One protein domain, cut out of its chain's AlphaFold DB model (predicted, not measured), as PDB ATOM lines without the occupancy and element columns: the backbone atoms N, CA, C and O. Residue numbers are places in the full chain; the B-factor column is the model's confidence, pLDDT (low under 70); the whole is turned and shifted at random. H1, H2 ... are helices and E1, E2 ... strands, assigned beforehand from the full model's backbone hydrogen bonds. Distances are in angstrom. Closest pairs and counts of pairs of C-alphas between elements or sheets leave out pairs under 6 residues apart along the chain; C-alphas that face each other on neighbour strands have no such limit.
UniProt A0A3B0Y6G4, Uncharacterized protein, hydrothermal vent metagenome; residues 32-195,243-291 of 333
ATOM      1  N   PRO A  32     -13.301 -16.601  12.666       81.56
ATOM      2  CA  PRO A  32     -14.276 -15.656  12.133       81.56
ATOM      3  C   PRO A  32     -14.559 -14.583  13.183       81.56
ATOM      4  O   PRO A  32     -14.605 -14.875  14.383       81.56
ATOM      5  N   ARG A  33     -14.779 -13.344  12.739       92.56
ATOM      6  CA  ARG A  33     -15.341 -12.319  13.620       92.56
ATOM      7  C   ARG A  33     -16.711 -12.794  14.098       92.56
ATOM      8  O   ARG A  33     -17.397 -13.549  13.406       92.56
ATOM      9  N   LYS A  34     -17.136 -12.322  15.271       96.44
ATOM     10  CA  LYS A  34     -18.508 -12.498  15.767       96.44
ATOM     11  C   LYS A  34     -19.481 -11.629  14.964       96.44
ATOM     12  O   LYS A  34     -20.110 -10.730  15.500       96.44
ATOM     13  N   LYS A  35     -19.548 -11.873  13.661       97.94
ATOM     14  CA  LYS A  35     -20.361 -11.152  12.699       97.94
ATOM     15  C   LYS A  35     -20.994 -12.150  11.750       97.94
ATOM     16  O   LYS A  35     -20.315 -13.064  11.267       97.94
ATOM     17  N   ILE A  36     -22.291 -11.997  11.523       98.50
ATOM     18  CA  ILE A  36     -23.078 -12.910  10.707       98.50
ATOM     19  C   ILE A  36     -23.985 -12.106   9.790       98.50
ATOM     20  O   ILE A  36     -24.829 -11.340  10.251       98.50
ATOM     21  N   TYR A  37     -23.856 -12.338   8.487       98.69
ATOM     22  CA  TYR A  37     -24.851 -11.877   7.526       98.69
ATOM     23  C   TYR A  37     -25.967 -12.907   7.400       98.69
ATOM     24  O   TYR A  37     -25.705 -14.063   7.072       98.69
ATOM     25  N   VAL A  38     -27.213 -12.505   7.628       98.62
ATOM     26  CA  VAL A  38     -28.372 -13.362   7.350       98.62
ATOM     27  C   VAL A  38     -28.860 -13.030   5.950       98.62
ATOM     28  O   VAL A  38     -29.447 -11.980   5.714       98.62
ATOM     29  N   TYR A  39     -28.555 -13.911   5.009       97.94
ATOM     30  CA  TYR A  39     -28.873 -13.768   3.599       97.94
ATOM     31  C   TYR A  39     -30.261 -14.330   3.300       97.94
ATOM     32  O   TYR A  39     -30.523 -15.513   3.537       97.94
ATOM     33  N   SER A  40     -31.101 -13.510   2.680       98.00
ATOM     34  CA  SER A  40     -32.313 -13.956   2.002       98.00
ATOM     35  C   SER A  40     -32.433 -13.308   0.630       98.00
ATOM     36  O   SER A  40     -31.849 -12.256   0.357       98.00
ATOM     37  N   MET A  41     -33.204 -13.941  -0.247       96.31
ATOM     38  CA  MET A  41     -33.539 -13.400  -1.554       96.31
ATOM     39  C   MET A  41     -35.001 -13.699  -1.878       96.31
ATOM     40  O   MET A  41     -35.388 -14.864  -1.912       96.31
ATOM     41  N   GLY A  42     -35.794 -12.667  -2.165       95.69
ATOM     42  CA  GLY A  42     -37.221 -12.814  -2.462       95.69
ATOM     43  C   GLY A  42     -37.829 -11.593  -3.152       95.69
ATOM     44  O   GLY A  42     -37.296 -10.485  -3.081       95.69
ATOM     45  N   TRP A  43     -38.940 -11.808  -3.852       95.50
ATOM     46  CA  TRP A  43     -39.751 -10.792  -4.537       95.50
ATOM     47  C   TRP A  43     -41.181 -11.309  -4.719       95.50
ATOM     48  O   TRP A  43     -41.419 -12.520  -4.625       95.50
ATOM     49  N   GLY A  44     -42.120 -10.405  -4.998       94.31
ATOM     50  CA  GLY A  44     -43.538 -10.738  -5.140       94.31
ATOM     51  C   GLY A  44     -44.077 -11.479  -3.912       94.31
ATOM     52  O   GLY A  44     -43.741 -11.137  -2.779       94.31
ATOM     53  N   ASP A  45     -44.855 -12.536  -4.140       93.44
ATOM     54  CA  ASP A  45     -45.530 -13.292  -3.074       93.44
ATOM     55  C   ASP A  45     -44.555 -13.947  -2.076       93.44
ATOM     56  O   ASP A  45     -44.887 -14.140  -0.908       93.44
ATOM     57  N   PHE A  46     -43.307 -14.223  -2.481       96.00
ATOM     58  CA  PHE A  46     -42.297 -14.768  -1.568       96.00
ATOM     59  C   PHE A  46     -41.922 -13.799  -0.440       96.00
ATOM     60  O   PHE A  46     -41.482 -14.244   0.621       96.00
ATOM     61  N   LEU A  47     -42.106 -12.488  -0.627       98.12
ATOM     62  CA  LEU A  47     -41.871 -11.511   0.438       98.12
ATOM     63  C   LEU A  47     -42.839 -11.711   1.605       98.12
ATOM     64  O   LEU A  47     -42.446 -11.557   2.761       98.12
ATOM     65  N   GLU A  48     -44.076 -12.116   1.324       97.62
ATOM     66  CA  GLU A  48     -45.036 -12.436   2.372       97.62
ATOM     67  C   GLU A  48     -44.547 -13.612   3.218       97.62
ATOM     68  O   GLU A  48     -44.547 -13.521   4.448       97.62
ATOM     69  N   TYR A  49     -44.057 -14.678   2.580       97.88
ATOM     70  CA  TYR A  49     -43.521 -15.833   3.299       97.88
ATOM     71  C   TYR A  49     -42.279 -15.481   4.119       97.88
ATOM     72  O   TYR A  49     -42.146 -15.914   5.271       97.88
ATOM     73  N   TYR A  50     -41.416 -14.627   3.567       98.38
ATOM     74  CA  TYR A  50     -40.229 -14.150   4.259       98.38
ATOM     75  C   TYR A  50     -40.587 -13.423   5.555       98.38
ATOM     76  O   TYR A  50     -40.151 -13.835   6.630       98.38
ATOM     77  N   PHE A  51     -41.409 -12.374   5.476       98.38
ATOM     78  CA  PHE A  51     -41.702 -11.531   6.636       98.38
ATOM     79  C   PHE A  51     -42.671 -12.175   7.633       98.38
ATOM     80  O   PHE A  51     -42.565 -11.899   8.827       98.38
ATOM     81  N   LYS A  52     -43.606 -13.026   7.182       97.94
ATOM     82  CA  LYS A  52     -44.591 -13.656   8.076       97.94
ATOM     83  C   LYS A  52     -44.120 -14.961   8.706       97.94
ATOM     84  O   LYS A  52     -44.602 -15.285   9.785       97.94
ATOM     85  N   TYR A  53     -43.218 -15.712   8.072       98.38
ATOM     86  CA  TYR A  53     -42.860 -17.053   8.552       98.38
ATOM     87  C   TYR A  53     -41.353 -17.261   8.692       98.38
ATOM     88  O   TYR A  53     -40.904 -17.662   9.767       98.38
ATOM     89  N   THR A  54     -40.557 -16.942   7.668       98.62
ATOM     90  CA  THR A  54     -39.098 -17.143   7.729       98.62
ATOM     91  C   THR A  54     -38.466 -16.283   8.823       98.62
ATOM     92  O   THR A  54     -37.817 -16.826   9.718       98.62
ATOM     93  N   VAL A  55     -38.697 -14.964   8.798       98.50
ATOM     94  CA  VAL A  55     -38.138 -14.004   9.765       98.50
ATOM     95  C   VAL A  55     -38.548 -14.350  11.204       98.50
ATOM     96  O   VAL A  55     -37.652 -14.539  12.025       98.50
ATOM     97  N   PRO A  56     -39.840 -14.543  11.540       98.44
ATOM     98  CA  PRO A  56     -40.212 -14.969  12.889       98.44
ATOM     99  C   PRO A  56     -39.531 -16.273  13.321       98.44
ATOM    100  O   PRO A  56     -39.098 -16.383  14.465       98.44
ATOM    101  N   SER A  57     -39.354 -17.236  12.410       98.69
ATOM    102  CA  SER A  57     -38.748 -18.527  12.752       98.69
ATOM    103  C   SER A  57     -37.254 -18.437  13.103       98.69
ATOM    104  O   SER A  57     -36.801 -19.110  14.034       98.69
ATOM    105  N   ILE A  58     -36.487 -17.577  12.425       98.50
ATOM    106  CA  ILE A  58     -35.064 -17.349  12.743       98.50
ATOM    107  C   ILE A  58     -34.876 -16.456  13.982       98.50
ATOM    108  O   ILE A  58     -33.826 -16.528  14.617       98.50
ATOM    109  N   TYR A  59     -35.892 -15.670  14.357       98.25
ATOM    110  CA  TYR A  59     -35.908 -14.824  15.558       98.25
ATOM    111  C   TYR A  59     -36.590 -15.471  16.775       98.25
ATOM    112  O   TYR A  59     -36.859 -14.801  17.770       98.25
ATOM    113  N   GLN A  60     -36.828 -16.785  16.742       98.12
ATOM    114  CA  GLN A  60     -37.192 -17.532  17.948       98.12
ATOM    115  C   GLN A  60     -36.071 -17.450  19.007       98.12
ATOM    116  O   GLN A  60     -34.901 -17.305  18.635       98.12
ATOM    117  N   PRO A  61     -36.384 -17.542  20.314       98.31
ATOM    118  CA  PRO A  61     -35.457 -17.202  21.396       98.31
ATOM    119  C   PRO A  61     -34.118 -17.943  21.353       98.31
ATOM    120  O   PRO A  61     -33.088 -17.343  21.658       98.31
ATOM    121  N   SER A  62     -34.106 -19.214  20.945       98.44
ATOM    122  CA  SER A  62     -32.896 -20.045  20.921       98.44
ATOM    123  C   SER A  62     -32.142 -19.976  19.587       98.44
ATOM    124  O   SER A  62     -31.178 -20.712  19.405       98.44
ATOM    125  N   ASN A  63     -32.555 -19.119  18.642       98.69
ATOM    126  CA  ASN A  63     -31.902 -18.922  17.343       98.69
ATOM    127  C   ASN A  63     -31.018 -17.656  17.330       98.69
ATOM    128  O   ASN A  63     -30.021 -17.594  18.055       98.69
ATOM    129  N   LEU A  64     -31.323 -16.665  16.479       98.50
ATOM    130  CA  LEU A  64     -30.523 -15.439  16.350       98.50
ATOM    131  C   LEU A  64     -30.424 -14.632  17.658       98.50
ATOM    132  O   LEU A  64     -29.301 -14.258  17.992       98.50
ATOM    133  N   PRO A  65     -31.502 -14.448  18.450       98.38
ATOM    134  CA  PRO A  65     -31.422 -13.734  19.726       98.38
ATOM    135  C   PRO A  65     -30.398 -14.333  20.698       98.38
ATOM    136  O   PRO A  65     -29.667 -13.609  21.375       98.38
ATOM    137  N   LEU A  66     -30.282 -15.664  20.743       98.56
ATOM    138  CA  LEU A  66     -29.281 -16.326  21.577       98.56
ATOM    139  C   LEU A  66     -27.853 -16.045  21.081       98.56
ATOM    140  O   LEU A  66     -26.964 -15.799  21.897       98.56
ATOM    141  N   LEU A  67     -27.623 -16.010  19.762       98.56
ATOM    142  CA  LEU A  67     -26.332 -15.600  19.190       98.56
ATOM    143  C   LEU A  67     -26.015 -14.128  19.506       98.56
ATOM    144  O   LEU A  67     -24.890 -13.819  19.898       98.56
ATOM    145  N   GLU A  68     -26.990 -13.228  19.397       98.38
ATOM    146  CA  GLU A  68     -26.833 -11.813  19.766       98.38
ATOM    147  C   GLU A  68     -26.440 -11.667  21.241       98.38
ATOM    148  O   GLU A  68     -25.497 -10.940  21.559       98.38
ATOM    149  N   SER A  69     -27.068 -12.441  22.135       98.44
ATOM    150  CA  SER A  69     -26.724 -12.459  23.564       98.44
ATOM    151  C   SER A  69     -25.287 -12.930  23.843       98.44
ATOM    152  O   SER A  69     -24.670 -12.521  24.827       98.44
ATOM    153  N   GLU A  70     -24.708 -13.735  22.946       98.19
ATOM    154  CA  GLU A  70     -23.302 -14.154  22.991       98.19
ATOM    155  C   GLU A  70     -22.342 -13.156  22.315       98.19
ATOM    156  O   GLU A  70     -21.135 -13.422  22.195       98.19
ATOM    157  N   GLY A  71     -22.846 -12.002  21.877       98.00
ATOM    158  CA  GLY A  71     -22.075 -10.921  21.272       98.00
ATOM    159  C   GLY A  71     -21.811 -11.093  19.778       98.00
ATOM    160  O   GLY A  71     -20.807 -10.569  19.295       98.00
ATOM    161  N   PHE A  72     -22.639 -11.856  19.057       98.31
ATOM    162  CA  PHE A  72     -22.624 -11.842  17.593       98.31
ATOM    163  C   PHE A  72     -23.359 -10.610  17.053       98.31
ATOM    164  O   PHE A  72     -24.504 -10.358  17.405       98.31
ATOM    165  N   GLU A  73     -22.707  -9.867  16.161       98.31
ATOM    166  CA  GLU A  73     -23.339  -8.842  15.332       98.31
ATOM    167  C   GLU A  73     -24.110  -9.533  14.199       98.31
ATOM    168  O   GLU A  73     -23.511 -10.183  13.335       98.31
ATOM    169  N   ILE A  74     -25.436  -9.405  14.201       98.50
ATOM    170  CA  ILE A  74     -26.313  -9.971  13.173       98.50
ATOM    171  C   ILE A  74     -26.715  -8.860  12.203       98.50
ATOM    172  O   ILE A  74     -27.195  -7.810  12.623       98.50
ATOM    173  N   ILE A  75     -26.508  -9.084  10.903       98.62
ATOM    174  CA  ILE A  75     -26.897  -8.155   9.835       98.62
ATOM    175  C   ILE A  75     -27.769  -8.901   8.826       98.62
ATOM    176  O   ILE A  75     -27.237  -9.597   7.951       98.62
ATOM    177  N   PRO A  76     -29.100  -8.787   8.908       98.56
ATOM    178  CA  PRO A  76     -29.966  -9.376   7.906       98.56
ATOM    179  C   PRO A  76     -29.968  -8.537   6.626       98.56
ATOM    180  O   PRO A  76     -30.024  -7.306   6.659       98.56
ATOM    181  N   ILE A  77     -29.893  -9.214   5.481       98.62
ATOM    182  CA  ILE A  77     -29.906  -8.608   4.151       98.62
ATOM    183  C   ILE A  77     -30.920  -9.353   3.286       98.62
ATOM    184  O   ILE A  77     -30.785 -10.558   3.050       98.62
ATOM    185  N   LEU A  78     -31.907  -8.619   2.779       98.62
ATOM    186  CA  LEU A  78     -32.849  -9.099   1.777       98.62
ATOM    187  C   LEU A  78     -32.431  -8.592   0.393       98.62
ATOM    188  O   LEU A  78     -32.503  -7.396   0.109       98.62
ATOM    189  N   TYR A  79     -32.038  -9.508  -0.484       97.94
ATOM    190  CA  TYR A  79     -31.842  -9.222  -1.900       97.94
ATOM    191  C   TYR A  79     -33.161  -9.352  -2.662       97.94
ATOM    192  O   TYR A  79     -33.891 -10.330  -2.506       97.94
ATOM    193  N   THR A  80     -33.471  -8.387  -3.521       96.94
ATOM    194  CA  THR A  80     -34.756  -8.365  -4.234       96.94
ATOM    195  C   THR A  80     -34.640  -7.713  -5.609       96.94
ATOM    196  O   THR A  80     -33.649  -7.051  -5.904       96.94
ATOM    197  N   ILE A  81     -35.648  -7.890  -6.458       94.75
ATOM    198  CA  ILE A  81     -35.837  -7.078  -7.671       94.75
ATOM    199  C   ILE A  81     -36.884  -5.977  -7.473       94.75
ATOM    200  O   ILE A  81     -36.916  -5.021  -8.253       94.75
ATOM    201  N   ASP A  82     -37.706  -6.087  -6.428       95.12
ATOM    202  CA  ASP A  82     -38.743  -5.113  -6.115       95.12
ATOM    203  C   ASP A  82     -38.127  -3.824  -5.553       95.12
ATOM    204  O   ASP A  82     -37.018  -3.810  -5.016       95.12
ATOM    205  N   GLU A  83     -38.835  -2.707  -5.706       96.50
ATOM    206  CA  GLU A  83     -38.375  -1.414  -5.190       96.50
ATOM    207  C   GLU A  83     -38.415  -1.415  -3.648       96.50
ATOM    208  O   GLU A  83     -39.488  -1.666  -3.087       96.50
ATOM    209  N   PRO A  84     -37.305  -1.098  -2.947       97.50
ATOM    210  CA  PRO A  84     -37.247  -1.134  -1.484       97.50
ATOM    211  C   PRO A  84     -38.351  -0.326  -0.797       97.50
ATOM    212  O   PRO A  84     -38.959  -0.816   0.152       97.50
ATOM    213  N   ASP A  85     -38.680   0.861  -1.314       97.62
ATOM    214  CA  ASP A  85     -39.729   1.725  -0.754       97.62
ATOM    215  C   ASP A  85     -41.096   1.030  -0.709       97.62
ATOM    216  O   ASP A  85     -41.839   1.171   0.263       97.62
ATOM    217  N   LYS A  86     -41.417   0.220  -1.727       97.19
ATOM    218  CA  LYS A  86     -42.666  -0.557  -1.753       97.19
ATOM    219  C   LYS A  86     -42.657  -1.658  -0.699       97.19
ATOM    220  O   LYS A  86     -43.680  -1.907  -0.072       97.19
ATOM    221  N   ILE A  87     -41.508  -2.291  -0.477       97.94
ATOM    222  CA  ILE A  87     -41.365  -3.329   0.549       97.94
ATOM    223  C   ILE A  87     -41.529  -2.716   1.942       97.94
ATOM    224  O   ILE A  87     -42.290  -3.249   2.746       97.94
ATOM    225  N   TYR A  88     -40.894  -1.573   2.215       97.69
ATOM    226  CA  TYR A  88     -41.095  -0.849   3.475       97.69
ATOM    227  C   TYR A  88     -42.548  -0.403   3.657       97.69
ATOM    228  O   TYR A  88     -43.079  -0.506   4.760       97.69
ATOM    229  N   GLN A  89     -43.222   0.028   2.589       97.62
ATOM    230  CA  GLN A  89     -44.640   0.379   2.647       97.62
ATOM    231  C   GLN A  89     -45.528  -0.830   2.994       97.62
ATOM    232  O   GLN A  89     -46.459  -0.691   3.784       97.62
ATOM    233  N   SER A  90     -45.261  -2.003   2.414       97.94
ATOM    234  CA  SER A  90     -46.086  -3.204   2.608       97.94
ATOM    235  C   SER A  90     -45.778  -3.972   3.895       97.94
ATOM    236  O   SER A  90     -46.681  -4.583   4.464       97.94
ATOM    237  N   TYR A  91     -44.525  -3.961   4.353       97.94
ATOM    238  CA  TYR A  91     -44.050  -4.818   5.444       97.94
ATOM    239  C   TYR A  91     -43.365  -4.045   6.580       97.94
ATOM    240  O   TYR A  91     -42.788  -4.664   7.470       97.94
ATOM    241  N   GLY A  92     -43.438  -2.709   6.592       97.50
ATOM    242  CA  GLY A  92     -42.757  -1.853   7.571       97.50
ATOM    243  C   GLY A  92     -43.066  -2.192   9.031       97.50
ATOM    244  O   GLY A  92     -42.161  -2.168   9.864       97.50
ATOM    245  N   GLU A  93     -44.304  -2.589   9.340       97.19
ATOM    246  CA  GLU A  93     -44.681  -3.045  10.687       97.19
ATOM    247  C   GLU A  93     -43.939  -4.327  11.090       97.19
ATOM    248  O   GLU A  93     -43.408  -4.412  12.194       97.19
ATOM    249  N   LEU A  94     -43.853  -5.312  10.189       96.69
ATOM    250  CA  LEU A  94     -43.148  -6.573  10.441       96.69
ATOM    251  C   LEU A  94     -41.632  -6.370  10.506       96.69
ATOM    252  O   LEU A  94     -40.979  -6.978  11.352       96.69
ATOM    253  N   ILE A  95     -41.091  -5.494   9.653       97.62
ATOM    254  CA  ILE A  95     -39.680  -5.098   9.687       97.62
ATOM    255  C   ILE A  95     -39.356  -4.483  11.049       97.62
ATOM    256  O   ILE A  95     -38.474  -4.983  11.734       97.62
ATOM    257  N   THR A  96     -40.123  -3.479  11.480       97.00
ATOM    258  CA  THR A  96     -39.924  -2.808  12.777       97.00
ATOM    259  C   THR A  96     -40.093  -3.771  13.954       97.00
ATOM    260  O   THR A  96     -39.417  -3.636  14.970       97.00
ATOM    261  N   LYS A  97     -41.003  -4.746  13.840       95.69
ATOM    262  CA  LYS A  97     -41.280  -5.714  14.906       95.69
ATOM    263  C   LYS A  97     -40.144  -6.715  15.114       95.69
ATOM    264  O   LYS A  97     -39.863  -7.053  16.261       95.69
ATOM    265  N   TYR A  98     -39.573  -7.254  14.038       94.50
ATOM    266  CA  TYR A  98     -38.691  -8.425  14.122       94.50
ATOM    267  C   TYR A  98     -37.239  -8.162  13.737       94.50
ATOM    268  O   TYR A  98     -36.364  -8.896  14.187       94.50
ATOM    269  N   LEU A  99     -36.976  -7.187  12.868       97.19
ATOM    270  CA  LEU A  99     -35.652  -6.990  12.293       97.19
ATOM    271  C   LEU A  99     -34.905  -5.861  13.021       97.19
ATOM    272  O   LEU A  99     -35.515  -4.864  13.400       97.19
ATOM    273  N   PRO A 100     -33.583  -6.002  13.213       96.62
ATOM    274  CA  PRO A 100     -32.748  -4.982  13.831       96.62
ATOM    275  C   PRO A 100     -32.608  -3.748  12.934       96.62
ATOM    276  O   PRO A 100     -32.771  -3.819  11.715       96.62
ATOM    277  N   ASP A 101     -32.199  -2.628  13.531       97.06
ATOM    278  CA  ASP A 101     -32.015  -1.339  12.842       97.06
ATOM    279  C   ASP A 101     -31.016  -1.394  11.670       97.06
ATOM    280  O   ASP A 101     -31.074  -0.578  10.753       97.06
ATOM    281  N   ASN A 102     -30.085  -2.352  11.691       96.38
ATOM    282  CA  ASN A 102     -29.094  -2.567  10.635       96.38
ATOM    283  C   ASN A 102     -29.588  -3.501   9.506       96.38
ATOM    284  O   ASN A 102     -28.789  -3.891   8.647       96.38
ATOM    285  N   PHE A 103     -30.876  -3.865   9.484       98.19
ATOM    286  CA  PHE A 103     -31.491  -4.606   8.383       98.19
ATOM    287  C   PHE A 103     -31.412  -3.830   7.066       98.19
ATOM    288  O   PHE A 103     -31.762  -2.652   6.988       98.19
ATOM    289  N   CYS A 104     -30.990  -4.520   6.007       97.12
ATOM    290  CA  CYS A 104     -30.794  -3.928   4.690       97.12
ATOM    291  C   CYS A 104     -31.654  -4.616   3.621       97.12
ATOM    292  O   CYS A 104     -31.691  -5.844   3.532       97.12
ATOM    293  N   ILE A 105     -32.267  -3.823   2.740       98.25
ATOM    294  CA  ILE A 105     -32.877  -4.301   1.493       98.25
ATOM    295  C   ILE A 105     -31.996  -3.847   0.326       98.25
ATOM    296  O   ILE A 105     -31.838  -2.650   0.090       98.25
ATOM    297  N   GLU A 106     -31.426  -4.793  -0.419       97.38
ATOM    298  CA  GLU A 106     -30.584  -4.509  -1.584       97.38
ATOM    299  C   GLU A 106     -31.296  -4.907  -2.884       97.38
ATOM    300  O   GLU A 106     -31.476  -6.087  -3.192       97.38
ATOM    301  N   GLN A 107     -31.655  -3.908  -3.693       95.94
ATOM    302  CA  GLN A 107     -32.248  -4.146  -5.005       95.94
ATOM    303  C   GLN A 107     -31.185  -4.571  -6.035       95.94
ATOM    304  O   GLN A 107     -30.134  -3.940  -6.200       95.94
ATOM    305  N   ILE A 108     -31.482  -5.625  -6.792       93.50
ATOM    306  CA  ILE A 108     -30.702  -6.109  -7.927       93.50
ATOM    307  C   ILE A 108     -31.404  -5.667  -9.210       93.50
ATOM    308  O   ILE A 108     -32.371  -6.271  -9.667       93.50
ATOM    309  N   LYS A 109     -30.880  -4.604  -9.825       89.00
ATOM    310  CA  LYS A 109     -31.320  -4.136 -11.143       89.00
ATOM    311  C   LYS A 109     -30.575  -4.914 -12.222       89.00
ATOM    312  O   LYS A 109     -29.390  -4.674 -12.447       89.00
ATOM    313  N   LEU A 110     -31.250  -5.842 -12.896       74.12
ATOM    314  CA  LEU A 110     -30.689  -6.481 -14.085       74.12
ATOM    315  C   LEU A 110     -31.043  -5.670 -15.335       74.12
ATOM    316  O   LEU A 110     -32.209  -5.381 -15.586       74.12
ATOM    317  N   GLN A 111     -30.032  -5.326 -16.137       68.50
ATOM    318  CA  GLN A 111     -30.217  -4.617 -17.413       68.50
ATOM    319  C   GLN A 111     -30.867  -5.496 -18.495       68.50
ATOM    320  O   GLN A 111     -31.436  -4.989 -19.457       68.50
ATOM    321  N   THR A 112     -30.803  -6.814 -18.335       59.50
ATOM    322  CA  THR A 112     -31.411  -7.809 -19.223       59.50
ATOM    323  C   THR A 112     -32.248  -8.762 -18.391       59.50
ATOM    324  O   THR A 112     -31.801  -9.156 -17.316       59.50
ATOM    325  N   VAL A 113     -33.421  -9.160 -18.894       56.75
ATOM    326  CA  VAL A 113     -34.295 -10.174 -18.279       56.75
ATOM    327  C   VAL A 113     -33.472 -11.435 -17.997       56.75
ATOM    328  O   VAL A 113     -33.184 -12.226 -18.892       56.75
ATOM    329  N   GLY A 114     -33.015 -11.574 -16.756       61.44
ATOM    330  CA  GLY A 114     -32.206 -12.696 -16.317       61.44
ATOM    331  C   GLY A 114     -33.099 -13.794 -15.773       61.44
ATOM    332  O   GLY A 114     -34.067 -13.531 -15.065       61.44
ATOM    333  N   LEU A 115     -32.752 -15.044 -16.069       77.50
ATOM    334  CA  LEU A 115     -33.295 -16.191 -15.344       77.50
ATOM    335  C   LEU A 115     -33.048 -15.996 -13.837       77.50
ATOM    336  O   LEU A 115     -31.955 -15.586 -13.452       77.50
ATOM    337  N   VAL A 116     -34.022 -16.355 -12.995       82.69
ATOM    338  CA  VAL A 116     -33.979 -16.298 -11.514       82.69
ATOM    339  C   VAL A 116     -32.629 -16.731 -10.920       82.69
ATOM    340  O   VAL A 116     -32.089 -16.082 -10.029       82.69
ATOM    341  N   LYS A 117     -32.019 -17.780 -11.485       84.06
ATOM    342  CA  LYS A 117     -30.701 -18.295 -11.084       84.06
ATOM    343  C   LYS A 117     -29.550 -17.278 -11.176       84.06
ATOM    344  O   LYS A 117     -28.586 -17.398 -10.429       84.06
ATOM    345  N   HIS A 118     -29.625 -16.305 -12.084       87.56
ATOM    346  CA  HIS A 118     -28.608 -15.264 -12.243       87.56
ATOM    347  C   HIS A 118     -28.759 -14.163 -11.195       87.56
ATOM    348  O   HIS A 118     -27.749 -13.700 -10.676       87.56
ATOM    349  N   ILE A 119     -29.999 -13.808 -10.834       91.12
ATOM    350  CA  ILE A 119     -30.283 -12.904  -9.708       91.12
ATOM    351  C   ILE A 119     -29.739 -13.527  -8.418       91.12
ATOM    352  O   ILE A 119     -28.979 -12.885  -7.702       91.12
ATOM    353  N   ALA A 120     -30.038 -14.809  -8.188       93.25
ATOM    354  CA  ALA A 120     -29.535 -15.554  -7.034       93.25
ATOM    355  C   ALA A 120     -28.006 -15.625  -6.992       93.25
ATOM    356  O   ALA A 120     -27.399 -15.415  -5.944       93.25
ATOM    357  N   ASN A 121     -27.367 -15.872  -8.137       94.69
ATOM    358  CA  ASN A 121     -25.912 -15.893  -8.210       94.69
ATOM    359  C   ASN A 121     -25.303 -14.515  -7.894       94.69
ATOM    360  O   ASN A 121     -24.324 -14.444  -7.160       94.69
ATOM    361  N   GLU A 122     -25.873 -13.429  -8.418       95.00
ATOM    362  CA  GLU A 122     -25.424 -12.062  -8.122       95.00
ATOM    363  C   GLU A 122     -25.578 -11.721  -6.632       95.00
ATOM    364  O   GLU A 122     -24.637 -11.223  -6.012       95.00
ATOM    365  N   ALA A 123     -26.726 -12.048  -6.037       96.25
ATOM    366  CA  ALA A 123     -26.993 -11.853  -4.614       96.25
ATOM    367  C   ALA A 123     -25.948 -12.572  -3.737       96.25
ATOM    368  O   ALA A 123     -25.381 -11.991  -2.807       96.25
ATOM    369  N   ILE A 124     -25.609 -13.811  -4.099       96.94
ATOM    370  CA  ILE A 124     -24.594 -14.607  -3.401       96.94
ATOM    371  C   ILE A 124     -23.197 -14.033  -3.554       96.94
ATOM    372  O   ILE A 124     -22.455 -13.975  -2.577       96.94
ATOM    373  N   LEU A 125     -22.822 -13.572  -4.748       97.69
ATOM    374  CA  LEU A 125     -21.524 -12.930  -4.947       97.69
ATOM    375  C   LEU A 125     -21.373 -11.684  -4.068       97.69
ATOM    376  O   LEU A 125     -20.297 -11.471  -3.504       97.69
ATOM    377  N   ARG A 126     -22.440 -10.894  -3.909       97.88
ATOM    378  CA  ARG A 126     -22.437  -9.712  -3.037       97.88
ATOM    379  C   ARG A 126     -22.260 -10.084  -1.571       97.88
ATOM    380  O   ARG A 126     -21.365  -9.533  -0.929       97.88
ATOM    381  N   VAL A 127     -23.044 -11.032  -1.051       98.00
ATOM    382  CA  VAL A 127     -22.907 -11.431   0.361       98.00
ATOM    383  C   VAL A 127     -21.584 -12.151   0.622       98.00
ATOM    384  O   VAL A 127     -20.951 -11.891   1.639       98.00
ATOM    385  N   PHE A 128     -21.085 -12.962  -0.319       98.19
ATOM    386  CA  PHE A 128     -19.767 -13.595  -0.203       98.19
ATOM    387  C   PHE A 128     -18.666 -12.552  -0.084       98.19
ATOM    388  O   PHE A 128     -17.814 -12.680   0.787       98.19
ATOM    389  N   ARG A 129     -18.683 -11.512  -0.927       98.44
ATOM    390  CA  ARG A 129     -17.686 -10.439  -0.859       98.44
ATOM    391  C   ARG A 129     -17.695  -9.764   0.516       98.44
ATOM    392  O   ARG A 129     -16.640  -9.708   1.140       98.44
ATOM    393  N   LYS A 130     -18.875  -9.364   1.017       98.12
ATOM    394  CA  LYS A 130     -19.038  -8.781   2.366       98.12
ATOM    395  C   LYS A 130     -18.495  -9.719   3.452       98.12
ATOM    396  O   LYS A 130     -17.674  -9.314   4.267       98.12
ATOM    397  N   SER A 131     -18.896 -10.991   3.429       97.56
ATOM    398  CA  SER A 131     -18.447 -11.989   4.403       97.56
ATOM    399  C   SER A 131     -16.941 -12.244   4.358       97.56
ATOM    400  O   SER A 131     -16.332 -12.399   5.412       97.56
ATOM    401  N   ILE A 132     -16.324 -12.271   3.175       96.94
ATOM    402  CA  ILE A 132     -14.873 -12.467   3.044       96.94
ATOM    403  C   ILE A 132     -14.124 -11.223   3.539       96.94
ATOM    404  O   ILE A 132     -13.181 -11.364   4.315       96.94
ATOM    405  N   ASP A 133     -14.547 -10.021   3.135       97.50
ATOM    406  CA  ASP A 133     -13.901  -8.758   3.533       97.50
ATOM    407  C   ASP A 133     -13.959  -8.528   5.043       97.50
ATOM    408  O   ASP A 133     -13.002  -8.042   5.649       97.50
ATOM    409  N   GLU A 134     -15.069  -8.914   5.667       96.81
ATOM    410  CA  GLU A 134     -15.288  -8.721   7.097       96.81
ATOM    411  C   GLU A 134     -14.968  -9.965   7.935       96.81
ATOM    412  O   GLU A 134     -15.124  -9.934   9.158       96.81
ATOM    413  N   ASN A 135     -14.482 -11.043   7.307       95.75
ATOM    414  CA  ASN A 135     -14.233 -12.338   7.944       95.75
ATOM    415  C   ASN A 135     -15.440 -12.809   8.789       95.75
ATOM    416  O   ASN A 135     -15.310 -13.196   9.954       95.75
ATOM    417  N   ALA A 136     -16.629 -12.713   8.203       96.88
ATOM    418  CA  ALA A 136     -17.914 -13.007   8.820       96.88
ATOM    419  C   ALA A 136     -18.475 -14.347   8.323       96.88
ATOM    420  O   ALA A 136     -18.208 -14.786   7.201       96.88
ATOM    421  N   LEU A 137     -19.304 -14.984   9.150       97.56
ATOM    422  CA  LEU A 137     -20.162 -16.071   8.679       97.56
ATOM    423  C   LEU A 137     -21.322 -15.493   7.865       97.56
ATOM    424  O   LEU A 137     -21.664 -14.312   7.979       97.56
ATOM    425  N   PHE A 138     -21.968 -16.340   7.076       95.81
ATOM    426  CA  PHE A 138     -23.279 -16.019   6.537       95.81
ATOM    427  C   PHE A 138     -24.253 -17.188   6.736       95.81
ATOM    428  O   PHE A 138     -23.860 -18.354   6.665       95.81
ATOM    429  N   ILE A 139     -25.514 -16.864   7.019       98.56
ATOM    430  CA  ILE A 139     -26.634 -17.802   7.147       98.56
ATOM    431  C   ILE A 139     -27.525 -17.661   5.916       98.56
ATOM    432  O   ILE A 139     -27.927 -16.551   5.584       98.56
ATOM    433  N   MET A 140     -27.872 -18.767   5.264       98.06
ATOM    434  CA  MET A 140     -28.877 -18.800   4.206       98.06
ATOM    435  C   MET A 140     -30.266 -19.013   4.820       98.06
ATOM    436  O   MET A 140     -30.532 -20.077   5.378       98.06
ATOM    437  N   ALA A 141     -31.150 -18.026   4.692       98.25
ATOM    438  CA  ALA A 141     -32.533 -18.064   5.170       98.25
ATOM    439  C   ALA A 141     -33.509 -17.735   4.022       98.25
ATOM    440  O   ALA A 141     -33.998 -16.605   3.933       98.25
ATOM    441  N   PRO A 142     -33.761 -18.690   3.102       97.50
ATOM    442  CA  PRO A 142     -34.654 -18.481   1.965       97.50
ATOM    443  C   PRO A 142     -36.074 -18.090   2.409       97.50
ATOM    444  O   PRO A 142     -36.506 -18.515   3.479       97.50
ATOM    445  N   PRO A 143     -36.813 -17.305   1.604       97.56
ATOM    446  CA  PRO A 143     -38.118 -16.744   1.973       97.56
ATOM    447  C   PRO A 143     -39.209 -17.787   2.264       97.56
ATOM    448  O   PRO A 143     -40.198 -17.478   2.923       97.56
ATOM    449  N   ASP A 144     -39.034 -19.007   1.778       97.56
ATOM    450  CA  ASP A 144     -39.935 -20.150   1.870       97.56
ATOM    451  C   ASP A 144     -39.476 -21.194   2.904       97.56
ATOM    452  O   ASP A 144     -39.949 -22.330   2.884       97.56
ATOM    453  N   THR A 145     -38.560 -20.843   3.812       98.56
ATOM    454  CA  THR A 145     -38.008 -21.776   4.806       98.56
ATOM    455  C   THR A 145     -38.422 -21.412   6.230       98.56
ATOM    456  O   THR A 145     -38.184 -20.302   6.693       98.56
ATOM    457  N   ILE A 146     -38.970 -22.373   6.977       98.75
ATOM    458  CA  ILE A 146     -39.303 -22.199   8.402       98.75
ATOM    459  C   ILE A 146     -38.347 -23.045   9.240       98.75
ATOM    460  O   ILE A 146     -38.267 -24.263   9.063       98.75
ATOM    461  N   PHE A 147     -37.631 -22.408  10.162       98.75
ATOM    462  CA  PHE A 147     -36.651 -23.056  11.035       98.75
ATOM    463  C   PHE A 147     -37.280 -23.456  12.374       98.75
ATOM    464  O   PHE A 147     -38.118 -22.734  12.916       98.75
ATOM    465  N   SER A 148     -36.874 -24.595  12.937       98.69
ATOM    466  CA  SER A 148     -37.178 -24.889  14.341       98.69
ATOM    467  C   SER A 148     -36.318 -24.036  15.281       98.69
ATOM    468  O   SER A 148     -35.258 -23.524  14.901       98.69
ATOM    469  N   ASP A 149     -36.775 -23.875  16.518       98.75
ATOM    470  CA  ASP A 149     -36.021 -23.175  17.551       98.75
ATOM    471  C   ASP A 149     -34.729 -23.931  17.907       98.75
ATOM    472  O   ASP A 149     -34.712 -25.161  17.992       98.75
ATOM    473  N   GLY A 150     -33.632 -23.193  18.077       98.56
ATOM    474  CA  GLY A 150     -32.296 -23.731  18.356       98.56
ATOM    475  C   GLY A 150     -31.475 -24.130  17.126       98.56
ATOM    476  O   GLY A 150     -30.245 -24.189  17.205       98.56
ATOM    477  N   SER A 151     -32.108 -24.365  15.973       98.69
ATOM    478  CA  SER A 151     -31.429 -24.831  14.756       98.69
ATOM    479  C   SER A 151     -30.320 -23.893  14.283       98.69
ATOM    480  O   SER A 151     -29.187 -24.324  14.053       98.69
ATOM    481  N   ILE A 152     -30.616 -22.599  14.161       98.75
ATOM    482  CA  ILE A 152     -29.655 -21.611  13.661       98.75
ATOM    483  C   ILE A 152     -28.471 -21.479  14.618       98.75
ATOM    484  O   ILE A 152     -27.316 -21.527  14.183       98.75
ATOM    485  N   TYR A 153     -28.750 -21.369  15.919       98.75
ATOM    486  CA  TYR A 153     -27.717 -21.296  16.949       98.75
ATOM    487  C   TYR A 153     -26.798 -22.519  16.883       98.75
ATOM    488  O   TYR A 153     -25.584 -22.384  16.703       98.75
ATOM    489  N   ASN A 154     -27.371 -23.723  16.925       98.69
ATOM    490  CA  ASN A 154     -26.620 -24.974  16.891       98.69
ATOM    491  C   ASN A 154     -25.755 -25.098  15.632       98.69
ATOM    492  O   ASN A 154     -24.587 -25.498  15.724       98.69
ATOM    493  N   ALA A 155     -26.285 -24.733  14.461       98.44
ATOM    494  CA  ALA A 155     -25.534 -24.755  13.210       98.44
ATOM    495  C   ALA A 155     -24.331 -23.804  13.250       98.44
ATOM    496  O   ALA A 155     -23.211 -24.223  12.939       98.44
ATOM    497  N   VAL A 156     -24.524 -22.561  13.708       98.19
ATOM    498  CA  VAL A 156     -23.441 -21.574  13.859       98.19
ATOM    499  C   VAL A 156     -22.385 -22.080  14.837       98.19
ATOM    500  O   VAL A 156     -21.209 -22.175  14.479       98.19
ATOM    501  N   LYS A 157     -22.773 -22.497  16.046       97.44
ATOM    502  CA  LYS A 157     -21.838 -22.999  17.070       97.44
ATOM    503  C   LYS A 157     -21.075 -24.247  16.619       97.44
ATOM    504  O   LYS A 157     -19.927 -24.458  17.016       97.44
ATOM    505  N   SER A 158     -21.669 -25.062  15.750       96.12
ATOM    506  CA  SER A 158     -21.040 -26.277  15.221       96.12
ATOM    507  C   SER A 158     -19.833 -25.996  14.323       96.12
ATOM    508  O   SER A 158     -18.920 -26.843  14.253       96.12
ATOM    509  N   VAL A 159     -19.807 -24.826  13.677       95.31
ATOM    510  CA  VAL A 159     -18.800 -24.434  12.676       95.31
ATOM    511  C   VAL A 159     -17.971 -23.210  13.051       95.31
ATOM    512  O   VAL A 159     -16.884 -23.024  12.500       95.31
ATOM    513  N   TYR A 160     -18.433 -22.410  14.009       93.88
ATOM    514  CA  TYR A 160     -17.685 -21.282  14.546       93.88
ATOM    515  C   TYR A 160     -16.309 -21.751  15.068       93.88
ATOM    516  O   TYR A 160     -16.203 -22.812  15.688       93.88
ATOM    517  N   TYR A 161     -15.251 -20.999  14.742       90.12
ATOM    518  CA  TYR A 161     -13.821 -21.344  14.919       90.12
ATOM    519  C   TYR A 161     -13.262 -22.524  14.112       90.12
ATOM    520  O   TYR A 161     -12.132 -22.937  14.350       90.12
ATOM    521  N   LYS A 162     -14.016 -23.094  13.169       90.06
ATOM    522  CA  LYS A 162     -13.552 -24.268  12.402       90.06
ATOM    523  C   LYS A 162     -13.349 -23.979  10.918       90.06
ATOM    524  O   LYS A 162     -12.913 -24.870  10.195       90.06
ATOM    525  N   SER A 163     -13.697 -22.774  10.461       88.62
ATOM    526  CA  SER A 163     -13.571 -22.342   9.058       88.62
ATOM    527  C   SER A 163     -14.184 -23.357   8.076       88.62
ATOM    528  O   SER A 163     -13.615 -23.691   7.031       88.62
ATOM    529  N   VAL A 164     -15.340 -23.910   8.448       94.31
ATOM    530  CA  VAL A 164     -16.134 -24.855   7.649       94.31
ATOM    531  C   VAL A 164     -17.567 -24.355   7.534       94.31
ATOM    532  O   VAL A 164     -18.018 -23.532   8.324       94.31
ATOM    533  N   CYS A 165     -18.284 -24.873   6.550       97.19
ATOM    534  CA  CYS A 165     -19.709 -24.667   6.375       97.19
ATOM    535  C   CYS A 165     -20.507 -25.723   7.151       97.19
ATOM    536  O   CYS A 165     -19.974 -26.759   7.562       97.19
ATOM    537  N   PHE A 166     -21.796 -25.472   7.318       97.88
ATOM    538  CA  PHE A 166     -22.783 -26.375   7.883       97.88
ATOM    539  C   PHE A 166     -23.863 -26.633   6.839       97.88
ATOM    540  O   PHE A 166     -24.431 -25.684   6.296       97.88
ATOM    541  N   GLY A 167     -24.169 -27.899   6.587       97.25
ATOM    542  CA  GLY A 167     -25.303 -28.301   5.773       97.25
ATOM    543  C   GLY A 167     -26.218 -29.269   6.504       97.25
ATOM    544  O   GLY A 167     -25.812 -29.923   7.462       97.25
ATOM    545  N   SER A 168     -27.459 -29.362   6.049       96.62
ATOM    546  CA  SER A 168     -28.439 -30.307   6.581       96.62
ATOM    547  C   SER A 168     -29.418 -30.730   5.494       96.62
ATOM    548  O   SER A 168     -29.613 -30.022   4.507       96.62
ATOM    549  N   ALA A 169     -30.035 -31.891   5.694       94.38
ATOM    550  CA  ALA A 169     -31.251 -32.256   4.987       94.38
ATOM    551  C   ALA A 169     -32.443 -31.491   5.575       94.38
ATOM    552  O   ALA A 169     -32.485 -31.246   6.786       94.38
ATOM    553  N   HIS A 170     -33.419 -31.170   4.733       95.50
ATOM    554  CA  HIS A 170     -34.676 -30.545   5.124       95.50
ATOM    555  C   HIS A 170     -35.813 -31.114   4.262       95.50
ATOM    556  O   HIS A 170     -35.617 -31.311   3.062       95.50
ATOM    557  N   PRO A 171     -36.991 -31.430   4.823       96.88
ATOM    558  CA  PRO A 171     -38.121 -31.848   4.012       96.88
ATOM    559  C   PRO A 171     -38.747 -30.678   3.261       96.88
ATOM    560  O   PRO A 171     -38.774 -29.538   3.735       96.88
ATOM    561  N   ARG A 172     -39.354 -31.005   2.120       96.88
ATOM    562  CA  ARG A 172     -40.331 -30.129   1.473       96.88
ATOM    563  C   ARG A 172     -41.730 -30.444   1.968       96.88
ATOM    564  O   ARG A 172     -42.141 -31.607   1.998       96.88
ATOM    565  N   VAL A 173     -42.473 -29.401   2.296       97.88
ATOM    566  CA  VAL A 173     -43.821 -29.473   2.866       97.88
ATOM    567  C   VAL A 173     -44.794 -28.647   2.031       97.88
ATOM    568  O   VAL A 173     -44.407 -27.736   1.299       97.88
ATOM    569  N   LYS A 174     -46.078 -28.984   2.108       97.31
ATOM    570  CA  LYS A 174     -47.152 -28.241   1.443       97.31
ATOM    571  C   LYS A 174     -47.406 -26.927   2.179       97.31
ATOM    572  O   LYS A 174     -47.297 -26.870   3.402       97.31
ATOM    573  N   PHE A 175     -47.864 -25.912   1.446       96.75
ATOM    574  CA  PHE A 175     -48.319 -24.640   2.026       96.75
ATOM    575  C   PHE A 175     -49.439 -24.791   3.067       96.75
ATOM    576  O   PHE A 175     -49.565 -23.936   3.932       96.75
ATOM    577  N   ASP A 176     -50.188 -25.900   3.056       96.19
ATOM    578  CA  ASP A 176     -51.196 -26.218   4.081       96.19
ATOM    579  C   ASP A 176     -50.610 -26.248   5.504       96.19
ATOM    580  O   ASP A 176     -51.352 -26.087   6.469       96.19
ATOM    581  N   LEU A 177     -49.290 -26.425   5.650       97.69
ATOM    582  CA  LEU A 177     -48.600 -26.288   6.935       97.69
ATOM    583  C   LEU A 177     -48.839 -24.910   7.578       97.69
ATOM    584  O   LEU A 177     -48.922 -24.811   8.798       97.69
ATOM    585  N   LEU A 178     -48.972 -23.849   6.777       97.56
ATOM    586  CA  LEU A 178     -49.188 -22.487   7.273       97.56
ATOM    587  C   LEU A 178     -50.542 -22.315   7.973       97.56
ATOM    588  O   LEU A 178     -50.732 -21.351   8.717       97.56
ATOM    589  N   GLU A 179     -51.473 -23.250   7.763       97.62
ATOM    590  CA  GLU A 179     -52.765 -23.256   8.437       97.62
ATOM    591  C   GLU A 179     -52.707 -23.844   9.852       97.62
ATOM    592  O   GLU A 179     -53.629 -23.594  10.637       97.62
ATOM    593  N   ASP A 180     -51.631 -24.563  10.191       98.12
ATOM    594  CA  ASP A 180     -51.429 -25.154  11.510       98.12
ATOM    595  C   ASP A 180     -51.336 -24.075  12.599       98.12
ATOM    596  O   ASP A 180     -50.655 -23.051  12.465       98.12
ATOM    597  N   GLN A 181     -52.027 -24.310  13.716       97.88
ATOM    598  CA  GLN A 181     -52.132 -23.327  14.788       97.88
ATOM    599  C   GLN A 181     -50.776 -23.017  15.433       97.88
ATOM    600  O   GLN A 181     -50.549 -21.870  15.811       97.88
ATOM    601  N   LYS A 182     -49.860 -23.989  15.544       97.88
ATOM    602  CA  LYS A 182     -48.524 -23.746  16.107       97.88
ATOM    603  C   LYS A 182     -47.707 -22.838  15.193       97.88
ATOM    604  O   LYS A 182     -47.066 -21.912  15.682       97.88
ATOM    605  N   ILE A 183     -47.794 -23.049  13.879       98.19
ATOM    606  CA  ILE A 183     -47.124 -22.209  12.873       98.19
ATOM    607  C   ILE A 183     -47.667 -20.778  12.918       98.19
ATOM    608  O   ILE A 183     -46.884 -19.829  12.973       98.19
ATOM    609  N   LYS A 184     -48.994 -20.609  12.983       98.00
ATOM    610  CA  LYS A 184     -49.642 -19.293  13.131       98.00
ATOM    611  C   LYS A 184     -49.245 -18.588  14.426       98.00
ATOM    612  O   LYS A 184     -48.936 -17.399  14.410       98.00
ATOM    613  N   THR A 185     -49.235 -19.312  15.542       97.56
ATOM    614  CA  THR A 185     -48.830 -18.769  16.843       97.56
ATOM    615  C   THR A 185     -47.370 -18.305  16.810       97.56
ATOM    616  O   THR A 185     -47.093 -17.180  17.224       97.56
ATOM    617  N   MET A 186     -46.457 -19.108  16.254       97.50
ATOM    618  CA  MET A 186     -45.042 -18.745  16.087       97.50
ATOM    619  C   MET A 186     -44.872 -17.504  15.199       97.50
ATOM    620  O   MET A 186     -44.198 -16.556  15.596       97.50
ATOM    621  N   ALA A 187     -45.555 -17.453  14.051       96.31
ATOM    622  CA  ALA A 187     -45.521 -16.316  13.122       96.31
ATOM    623  C   ALA A 187     -45.933 -14.982  13.777       96.31
ATOM    624  O   ALA A 187     -45.434 -13.910  13.422       96.31
ATOM    625  N   CYS A 188     -46.817 -15.037  14.777       95.75
ATOM    626  CA  CYS A 188     -47.265 -13.876  15.546       95.75
ATOM    627  C   CYS A 188     -46.337 -13.500  16.720       95.75
ATOM    628  O   CYS A 188     -46.615 -12.510  17.404       95.75
ATOM    629  N   GLY A 189     -45.230 -14.220  16.928       91.62
ATOM    630  CA  GLY A 189     -44.307 -14.026  18.051       91.62
ATOM    631  C   GLY A 189     -44.758 -14.729  19.334       91.62
ATOM    632  O   GLY A 189     -44.439 -14.269  20.426       91.62
ATOM    633  N   GLY A 190     -45.565 -15.784  19.206       93.44
ATOM    634  CA  GLY A 190     -46.019 -16.620  20.314       93.44
ATOM    635  C   GLY A 190     -45.027 -17.730  20.673       93.44
ATOM    636  O   GLY A 190     -43.818 -17.523  20.724       93.44
ATOM    637  N   GLU A 191     -45.553 -18.923  20.953       95.56
ATOM    638  CA  GLU A 191     -44.770 -20.104  21.330       95.56
ATOM    639  C   GLU A 191     -43.765 -20.522  20.241       95.56
ATOM    640  O   GLU A 191     -44.078 -20.542  19.049       95.56
ATOM    641  N   SER A 192     -42.555 -20.882  20.673       97.69
ATOM    642  CA  SER A 192     -41.497 -21.406  19.808       97.69
ATOM    643  C   SER A 192     -41.756 -22.861  19.413       97.69
ATOM    644  O   SER A 192     -42.350 -23.637  20.160       97.69
ATOM    645  N   ILE A 193     -41.280 -23.261  18.238       98.19
ATOM    646  CA  ILE A 193     -41.477 -24.600  17.684       98.19
ATOM    647  C   ILE A 193     -40.170 -25.380  17.782       98.19
ATOM    648  O   ILE A 193     -39.238 -25.154  17.013       98.19
ATOM    649  N   SER A 194     -40.119 -26.340  18.704       98.25
ATOM    650  CA  SER A 194     -38.977 -27.248  18.852       98.25
ATOM    651  C   SER A 194     -38.757 -28.121  17.609       98.25
ATOM    652  O   SER A 194     -39.695 -28.382  16.848       98.25
ATOM    653  N   SER A 195     -37.535 -28.632  17.416       98.38
ATOM    654  CA  SER A 195     -37.239 -29.558  16.311       98.38
ATOM    655  C   SER A 195     -38.159 -30.784  16.281       98.38
ATOM    656  O   SER A 195     -38.714 -31.033  15.211       98.38
ATOM    657  N   PRO A 243     -27.623 -32.242   0.575       93.25
ATOM    658  CA  PRO A 243     -27.868 -31.439   1.768       93.25
ATOM    659  C   PRO A 243     -27.568 -29.968   1.477       93.25
ATOM    660  O   PRO A 243     -26.510 -29.620   0.943       93.25
ATOM    661  N   THR A 244     -28.505 -29.108   1.845       95.69
ATOM    662  CA  THR A 244     -28.378 -27.674   1.633       95.69
ATOM    663  C   THR A 244     -27.376 -27.103   2.620       95.69
ATOM    664  O   THR A 244     -27.423 -27.409   3.811       95.69
ATOM    665  N   THR A 245     -26.472 -26.248   2.141       97.50
ATOM    666  CA  THR A 245     -25.551 -25.516   3.020       97.50
ATOM    667  C   THR A 245     -26.266 -24.293   3.595       97.50
ATOM    668  O   THR A 245     -26.666 -23.415   2.833       97.50
ATOM    669  N   TYR A 246     -26.429 -24.240   4.919       98.19
ATOM    670  CA  TYR A 246     -27.188 -23.204   5.631       98.19
ATOM    671  C   TYR A 246     -26.312 -22.191   6.357       98.19
ATOM    672  O   TYR A 246     -26.659 -21.019   6.394       98.19
ATOM    673  N   VAL A 247     -25.181 -22.613   6.924       98.50
ATOM    674  CA  VAL A 247     -24.198 -21.693   7.515       98.50
ATOM    675  C   VAL A 247     -22.915 -21.829   6.733       98.50
ATOM    676  O   VAL A 247     -22.426 -22.935   6.514       98.50
ATOM    677  N   VAL A 248     -22.353 -20.717   6.299       98.00
ATOM    678  CA  VAL A 248     -21.219 -20.722   5.390       98.00
ATOM    679  C   VAL A 248     -20.136 -19.820   5.929       98.00
ATOM    680  O   VAL A 248     -20.378 -18.711   6.400       98.00
ATOM    681  N   TYR A 249     -18.919 -20.323   5.804       96.88
ATOM    682  CA  TYR A 249     -17.707 -19.548   5.950       96.88
ATOM    683  C   TYR A 249     -17.078 -19.414   4.555       96.88
ATOM    684  O   TYR A 249     -16.354 -20.330   4.129       96.88
ATOM    685  N   PRO A 250     -17.442 -18.367   3.787       96.56
ATOM    686  CA  PRO A 250     -17.021 -18.249   2.400       96.56
ATOM    687  C   PRO A 250     -15.534 -17.903   2.328       96.56
ATOM    688  O   PRO A 250     -15.019 -17.117   3.118       96.56
ATOM    689  N   LEU A 251     -14.844 -18.489   1.356       95.62
ATOM    690  CA  LEU A 251     -13.477 -18.141   0.985       95.62
ATOM    691  C   LEU A 251     -13.462 -17.514  -0.408       95.62
ATOM    692  O   LEU A 251     -14.383 -17.695  -1.208       95.62
ATOM    693  N   GLU A 252     -12.356 -16.846  -0.739       96.38
ATOM    694  CA  GLU A 252     -12.149 -16.253  -2.065       96.38
ATOM    695  C   GLU A 252     -12.357 -17.275  -3.194       96.38
ATOM    696  O   GLU A 252     -12.966 -16.983  -4.217       96.38
ATOM    697  N   GLU A 253     -11.934 -18.522  -2.992       96.06
ATOM    698  CA  GLU A 253     -12.148 -19.599  -3.959       96.06
ATOM    699  C   GLU A 253     -13.626 -19.924  -4.228       96.06
ATOM    700  O   GLU A 253     -13.951 -20.305  -5.357       96.06
ATOM    701  N   ASP A 254     -14.513 -19.755  -3.242       97.19
ATOM    702  CA  ASP A 254     -15.955 -19.970  -3.405       97.19
ATOM    703  C   ASP A 254     -16.572 -18.823  -4.201       97.19
ATOM    704  O   ASP A 254     -17.320 -19.053  -5.151       97.19
ATOM    705  N   TYR A 255     -16.188 -17.583  -3.880       98.19
ATOM    706  CA  TYR A 255     -16.578 -16.404  -4.653       98.19
ATOM    707  C   TYR A 255     -16.159 -16.553  -6.120       98.19
ATOM    708  O   TYR A 255     -16.979 -16.424  -7.031       98.19
ATOM    709  N   GLN A 256     -14.902 -16.927  -6.371       98.31
ATOM    710  CA  GLN A 256     -14.407 -17.156  -7.727       98.31
ATOM    711  C   GLN A 256     -15.095 -18.348  -8.412       98.31
ATOM    712  O   GLN A 256     -15.258 -18.341  -9.634       98.31
ATOM    713  N   PHE A 257     -15.512 -19.374  -7.662       97.75
ATOM    714  CA  PHE A 257     -16.298 -20.486  -8.197       97.75
ATOM    715  C   PHE A 257     -17.649 -20.002  -8.738       97.75
ATOM    716  O   PHE A 257     -17.920 -20.205  -9.924       97.75
ATOM    717  N   PHE A 258     -18.456 -19.310  -7.926       97.12
ATOM    718  CA  PHE A 258     -19.765 -18.803  -8.358       97.12
ATOM    719  C   PHE A 258     -19.645 -17.716  -9.424       97.12
ATOM    720  O   PHE A 258     -20.446 -17.676 -10.357       97.12
ATOM    721  N   LYS A 259     -18.590 -16.896  -9.380       97.00
ATOM    722  CA  LYS A 259     -18.320 -15.888 -10.413       97.00
ATOM    723  C   LYS A 259     -18.078 -16.528 -11.778       97.00
ATOM    724  O   LYS A 259     -18.572 -16.027 -12.782       97.00
ATOM    725  N   ARG A 260     -17.343 -17.644 -11.824       96.94
ATOM    726  CA  ARG A 260     -17.102 -18.395 -13.069       96.94
ATOM    727  C   ARG A 260     -18.315 -19.202 -13.523       96.94
ATOM    728  O   ARG A 260     -18.523 -19.334 -14.723       96.94
ATOM    729  N   LYS A 261     -19.068 -19.792 -12.591       95.19
ATOM    730  CA  LYS A 261     -20.222 -20.645 -12.916       95.19
ATOM    731  C   LYS A 261     -21.452 -19.839 -13.323       95.19
ATOM    732  O   LYS A 261     -22.166 -20.269 -14.222       95.19
ATOM    733  N   GLY A 262     -21.687 -18.694 -12.684       92.94
ATOM    734  CA  GLY A 262     -22.818 -17.817 -12.985       92.94
ATOM    735  C   GLY A 262     -24.189 -18.448 -12.713       92.94
ATOM    736  O   GLY A 262     -25.172 -18.040 -13.332       92.94
ATOM    737  N   ASP A 263     -24.262 -19.468 -11.852       92.44
ATOM    738  CA  ASP A 263     -25.459 -20.280 -11.631       92.44
ATOM    739  C   ASP A 263     -25.577 -20.711 -10.166       92.44
ATOM    740  O   ASP A 263     -24.762 -21.490  -9.663       92.44
ATOM    741  N   PHE A 264     -26.636 -20.248  -9.502       92.88
ATOM    742  CA  PHE A 264     -26.927 -20.620  -8.122       92.88
ATOM    743  C   PHE A 264     -27.268 -22.106  -7.949       92.88
ATOM    744  O   PHE A 264     -26.985 -22.666  -6.895       92.88
ATOM    745  N   ASN A 265     -27.758 -22.800  -8.984       92.69
ATOM    746  CA  ASN A 265     -28.064 -24.239  -8.893       92.69
ATOM    747  C   ASN A 265     -26.826 -25.114  -8.621       92.69
ATOM    748  O   ASN A 265     -26.940 -26.331  -8.502       92.69
ATOM    749  N   GLN A 266     -25.630 -24.524  -8.582       94.44
ATOM    750  CA  GLN A 266     -24.409 -25.207  -8.172       94.44
ATOM    751  C   GLN A 266     -24.246 -25.297  -6.647       94.44
ATOM    752  O   GLN A 266     -23.358 -26.032  -6.209       94.44
ATOM    753  N   TRP A 267     -25.085 -24.602  -5.867       95.12
ATOM    754  CA  TRP A 267     -25.054 -24.532  -4.401       95.12
ATOM    755  C   TRP A 267     -24.978 -25.907  -3.737       95.12
ATOM    756  O   TRP A 267     -24.011 -26.240  -3.055       95.12
ATOM    757  N   ASP A 268     -25.963 -26.748  -4.011       91.38
ATOM    758  CA  ASP A 268     -26.116 -28.095  -3.467       91.38
ATOM    759  C   ASP A 268     -25.494 -29.175  -4.376       91.38
ATOM    760  O   ASP A 268     -25.587 -30.367  -4.090       91.38
ATOM    761  N   ARG A 269     -24.814 -28.778  -5.466       91.31
ATOM    762  CA  ARG A 269     -24.235 -29.689  -6.472       91.31
ATOM    763  C   ARG A 269     -22.710 -29.656  -6.492       91.31
ATOM    764  O   ARG A 269     -22.049 -30.301  -5.681       91.31
ATOM    765  N   GLU A 270     -22.133 -28.970  -7.476       93.44
ATOM    766  CA  GLU A 270     -20.688 -28.936  -7.686       93.44
ATOM    767  C   GLU A 270     -19.968 -28.175  -6.570       93.44
ATOM    768  O   GLU A 270     -18.857 -28.559  -6.198       93.44
ATOM    769  N   TRP A 271     -20.590 -27.135  -6.001       95.81
ATOM    770  CA  TRP A 271     -20.001 -26.432  -4.864       95.81
ATOM    771  C   TRP A 271     -19.994 -27.319  -3.619       95.81
ATOM    772  O   TRP A 271     -18.946 -27.472  -2.998       95.81
ATOM    773  N   LEU A 272     -21.090 -28.026  -3.329       93.31
ATOM    774  CA  LEU A 272     -21.103 -29.050  -2.280       93.31
ATOM    775  C   LEU A 272     -19.993 -30.097  -2.490       93.31
ATOM    776  O   LEU A 272     -19.278 -30.445  -1.551       93.31
ATOM    777  N   GLN A 273     -19.777 -30.556  -3.728       90.88
ATOM    778  CA  GLN A 273     -18.673 -31.467  -4.044       90.88
ATOM    779  C   GLN A 273     -17.301 -30.860  -3.713       90.88
ATOM    780  O   GLN A 273     -16.431 -31.565  -3.190       90.88
ATOM    781  N   LEU A 274     -17.093 -29.577  -4.019       92.12
ATOM    782  CA  LEU A 274     -15.879 -28.843  -3.668       92.12
ATOM    783  C   LEU A 274     -15.699 -28.781  -2.148       92.12
ATOM    784  O   LEU A 274     -14.609 -29.084  -1.658       92.12
ATOM    785  N   LEU A 275     -16.762 -28.442  -1.415       93.56
ATOM    786  CA  LEU A 275     -16.736 -28.357   0.040       93.56
ATOM    787  C   LEU A 275     -16.379 -29.708   0.661       93.56
ATOM    788  O   LEU A 275     -15.454 -29.777   1.466       93.56
ATOM    789  N   VAL A 276     -17.032 -30.794   0.241       90.38
ATOM    790  CA  VAL A 276     -16.749 -32.149   0.740       90.38
ATOM    791  C   VAL A 276     -15.303 -32.557   0.444       90.38
ATOM    792  O   VAL A 276     -14.584 -32.954   1.357       90.38
ATOM    793  N   LYS A 277     -14.830 -32.389  -0.800       86.44
ATOM    794  CA  LYS A 277     -13.442 -32.720  -1.186       86.44
ATOM    795  C   LYS A 277     -12.395 -31.949  -0.386       86.44
ATOM    796  O   LYS A 277     -11.296 -32.447  -0.179       86.44
ATOM    797  N   LYS A 278     -12.722 -30.727   0.034       88.25
ATOM    798  CA  LYS A 278     -11.837 -29.880   0.837       88.25
ATOM    799  C   LYS A 278     -12.063 -30.031   2.338       88.25
ATOM    800  O   LYS A 278     -11.438 -29.292   3.093       88.25
ATOM    801  N   ASN A 279     -12.933 -30.941   2.789       89.00
ATOM    802  CA  ASN A 279     -13.361 -31.092   4.187       89.00
ATOM    803  C   ASN A 279     -14.018 -29.815   4.775       89.00
ATOM    804  O   ASN A 279     -13.930 -29.526   5.969       89.00
ATOM    805  N   ARG A 280     -14.570 -28.948   3.917       92.81
ATOM    806  CA  ARG A 280     -15.079 -27.595   4.222       92.81
ATOM    807  C   ARG A 280     -16.561 -27.567   4.578       92.81
ATOM    808  O   ARG A 280     -17.141 -26.488   4.614       92.81
ATOM    809  N   ILE A 281     -17.170 -28.711   4.867       94.62
ATOM    810  CA  ILE A 281     -18.566 -28.795   5.293       94.62
ATOM    811  C   ILE A 281     -18.744 -29.850   6.380       94.62
ATOM    812  O   ILE A 281     -18.135 -30.917   6.333       94.62
ATOM    813  N   LYS A 282     -19.602 -29.541   7.350       94.81
ATOM    814  CA  LYS A 282     -20.201 -30.496   8.278       94.81
ATOM    815  C   LYS A 282     -21.654 -30.696   7.898       94.81
ATOM    816  O   LYS A 282     -22.360 -29.711   7.718       94.81
ATOM    817  N   ILE A 283     -22.086 -31.944   7.794       95.12
ATOM    818  CA  ILE A 283     -23.477 -32.277   7.488       95.12
ATOM    819  C   ILE A 283     -24.139 -32.744   8.786       95.12
ATOM    820  O   ILE A 283     -23.610 -33.637   9.448       95.12
ATOM    821  N   SER A 284     -25.251 -32.112   9.165       94.12
ATOM    822  CA  SER A 284     -26.047 -32.512  10.327       94.12
ATOM    823  C   SER A 284     -26.651 -33.892  10.106       94.12
ATOM    824  O   SER A 284     -27.311 -34.126   9.095       94.12
ATOM    825  N   GLY A 285     -26.447 -34.787  11.070       91.81
ATOM    826  CA  GLY A 285     -27.060 -36.113  11.096       91.81
ATOM    827  C   GLY A 285     -28.307 -36.196  11.974       91.81
ATOM    828  O   GLY A 285     -28.857 -37.280  12.104       91.81
ATOM    829  N   ALA A 286     -28.747 -35.102  12.606       95.88
ATOM    830  CA  ALA A 286     -29.847 -35.140  13.570       95.88
ATOM    831  C   ALA A 286     -30.726 -33.882  13.513       95.88
ATOM    832  O   ALA A 286     -30.213 -32.759  13.541       95.88
ATOM    833  N   SER A 287     -32.050 -34.071  13.513       97.31
ATOM    834  CA  SER A 287     -33.034 -32.978  13.614       97.31
ATOM    835  C   SER A 287     -32.903 -32.179  14.912       97.31
ATOM    836  O   SER A 287     -33.166 -30.981  14.928       97.31
ATOM    837  N   ASP A 288     -32.457 -32.825  15.991       96.56
ATOM    838  CA  ASP A 288     -32.251 -32.183  17.297       96.56
ATOM    839  C   ASP A 288     -31.147 -31.116  17.237       96.56
ATOM    840  O   ASP A 288     -31.166 -30.143  17.987       96.56
ATOM    841  N   GLN A 289     -30.192 -31.271  16.311       96.69
ATOM    842  CA  GLN A 289     -29.154 -30.277  16.062       96.69
ATOM    843  C   GLN A 289     -29.642 -29.187  15.107       96.69
ATOM    844  O   GLN A 289     -29.393 -28.012  15.355       96.69
ATOM    845  N   PHE A 290     -30.294 -29.567  14.008       98.38
ATOM    846  CA  PHE A 290     -30.811 -28.625  13.022       98.38
ATOM    847  C   PHE A 290     -31.995 -29.228  12.270       98.38
ATOM    848  O   PHE A 290     -31.887 -30.320  11.708       98.38
ATOM    849  N   PHE A 291     -33.091 -28.481  12.194       98.50
ATOM    850  CA  PHE A 291     -34.251 -28.814  11.390       98.50
ATOM    851  C   PHE A 291     -34.934 -27.556  10.846       98.50
ATOM    852  O   PHE A 291     -35.126 -26.554  11.534       98.50
TER     853      PHE A 291
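AT A GLANCE: This is residues 32 to 195 and 243 to 291 of the 333 residues of an uncharacterized protein of hydrothermal vent metagenome (UniProt A0A3B0Y6G4). A strongly twisted sheet of seven strands runs through the middle, with H1, H2, H3 and H5 on one face and H4 and H9 on the other, three layers. H8 packs on H4 and H9, and at one side E7, H6 and H7 form an arm whose H7 packs on H1. The printed part has 213 residues with nine named helices and nine named strands, along the chain E1 H1 H2 E2 H3 E3 H4 E4 E5 H5 E6 E7 H6 H7 E8 H8 H9 E9. The sheet, in order E3 E2 E1 E4 E8 E6 E9, is mixed, and the class is mixed, helices and strands. The whole is compact, radius of gyration of the C-alphas 16.4 A, spanning 43 by 42 by 34 A.

HOW THE PARTS SIT: Start at E1, residues 35 to 41, parallel to E2, residues 73 to 80 (N 38 to O 75, 2.9 A). E2 is parallel to edge strand E3, residues 104 to 107, with N 106 and O 78 2.9 A apart. E1 is also parallel to E4, residues 137 to 140, with N 39 and O 139 2.8 A apart. E8, residues 244 to 248, is antiparallel to E4, N 140 to O 246 2.8 A, and to E6, residues 165 to 168, N 246 to O 166 2.8 A. Edge strand E9, residues 281 to 283, is parallel to E6, N 282 to O 165 2.8 A. H4, residues 116 to 133, lies over E1, height over the sheet 8.3 A. On the opposite face H1, residues 46 to 58, touches H3, residues 84 to 98, with residues 51 to 56 alone, closest C-alphas Phe 51 and Leu 94, 6.4 A. E1, H1 with H2, residues 64 to 69, and E2 make a strand-helix-strand unit, parallel neighbours joined through helices, as do E2, H3 and E3; E3, H4 and E4 make a split one, with E2 and E1 between; these crossovers are right-handed. H5, residues 151 to 159, touches H2, closest C-alphas Tyr 153 and Leu 67, 6.3 A. H8, residues 252 to 261, and H9, residues 264 to 277, are a helical hairpin; H8 touches H4, closest C-alphas Tyr 255 and Leu 125, 6.1 A. H7, residues 181 to 187, touches H1 with H1's residues 52 to 57 alone, closest C-alphas Ala 187 and Tyr 53, 5.3 A; H6, residues 175 to 179, touches no helix. E5, residues 145 to 147, and E7, residues 172 to 174, pair with no named strand. Every O i to N i+4 pair is within hydrogen-bond range in H2, H4, H7 and H8, against 7 of 9 in H1, 9 of 11 in H3, 4 of 5 in H5, 6 of 10 in H9 and 0 of 1 in H6, which has 2 of 2 O i to N i+3 pairs.

IN THESE COORDINATES: Find C-alpha 35 at (-20.361, -11.152, 12.699), where E1 begins its 19.5 A; E2 runs 22.7 A. H4 runs 26.2 A from C-alpha 116 at (-33.979, -16.298, -11.514), and E9 ends at C-alpha 283, (-23.477, -32.277, 7.488).

THE WHOLE: The C-alphas farthest apart are those of Gln 89 and Lys 277, 45.6 A. Residues 196 to 242 are not printed, and C-alphas 195 and 243 are 17.4 A apart across the cut. Of the links printed whole, none is long. Look at residues 111 to 114 for pLDDT under 70; the mean of the printed part is 95.4.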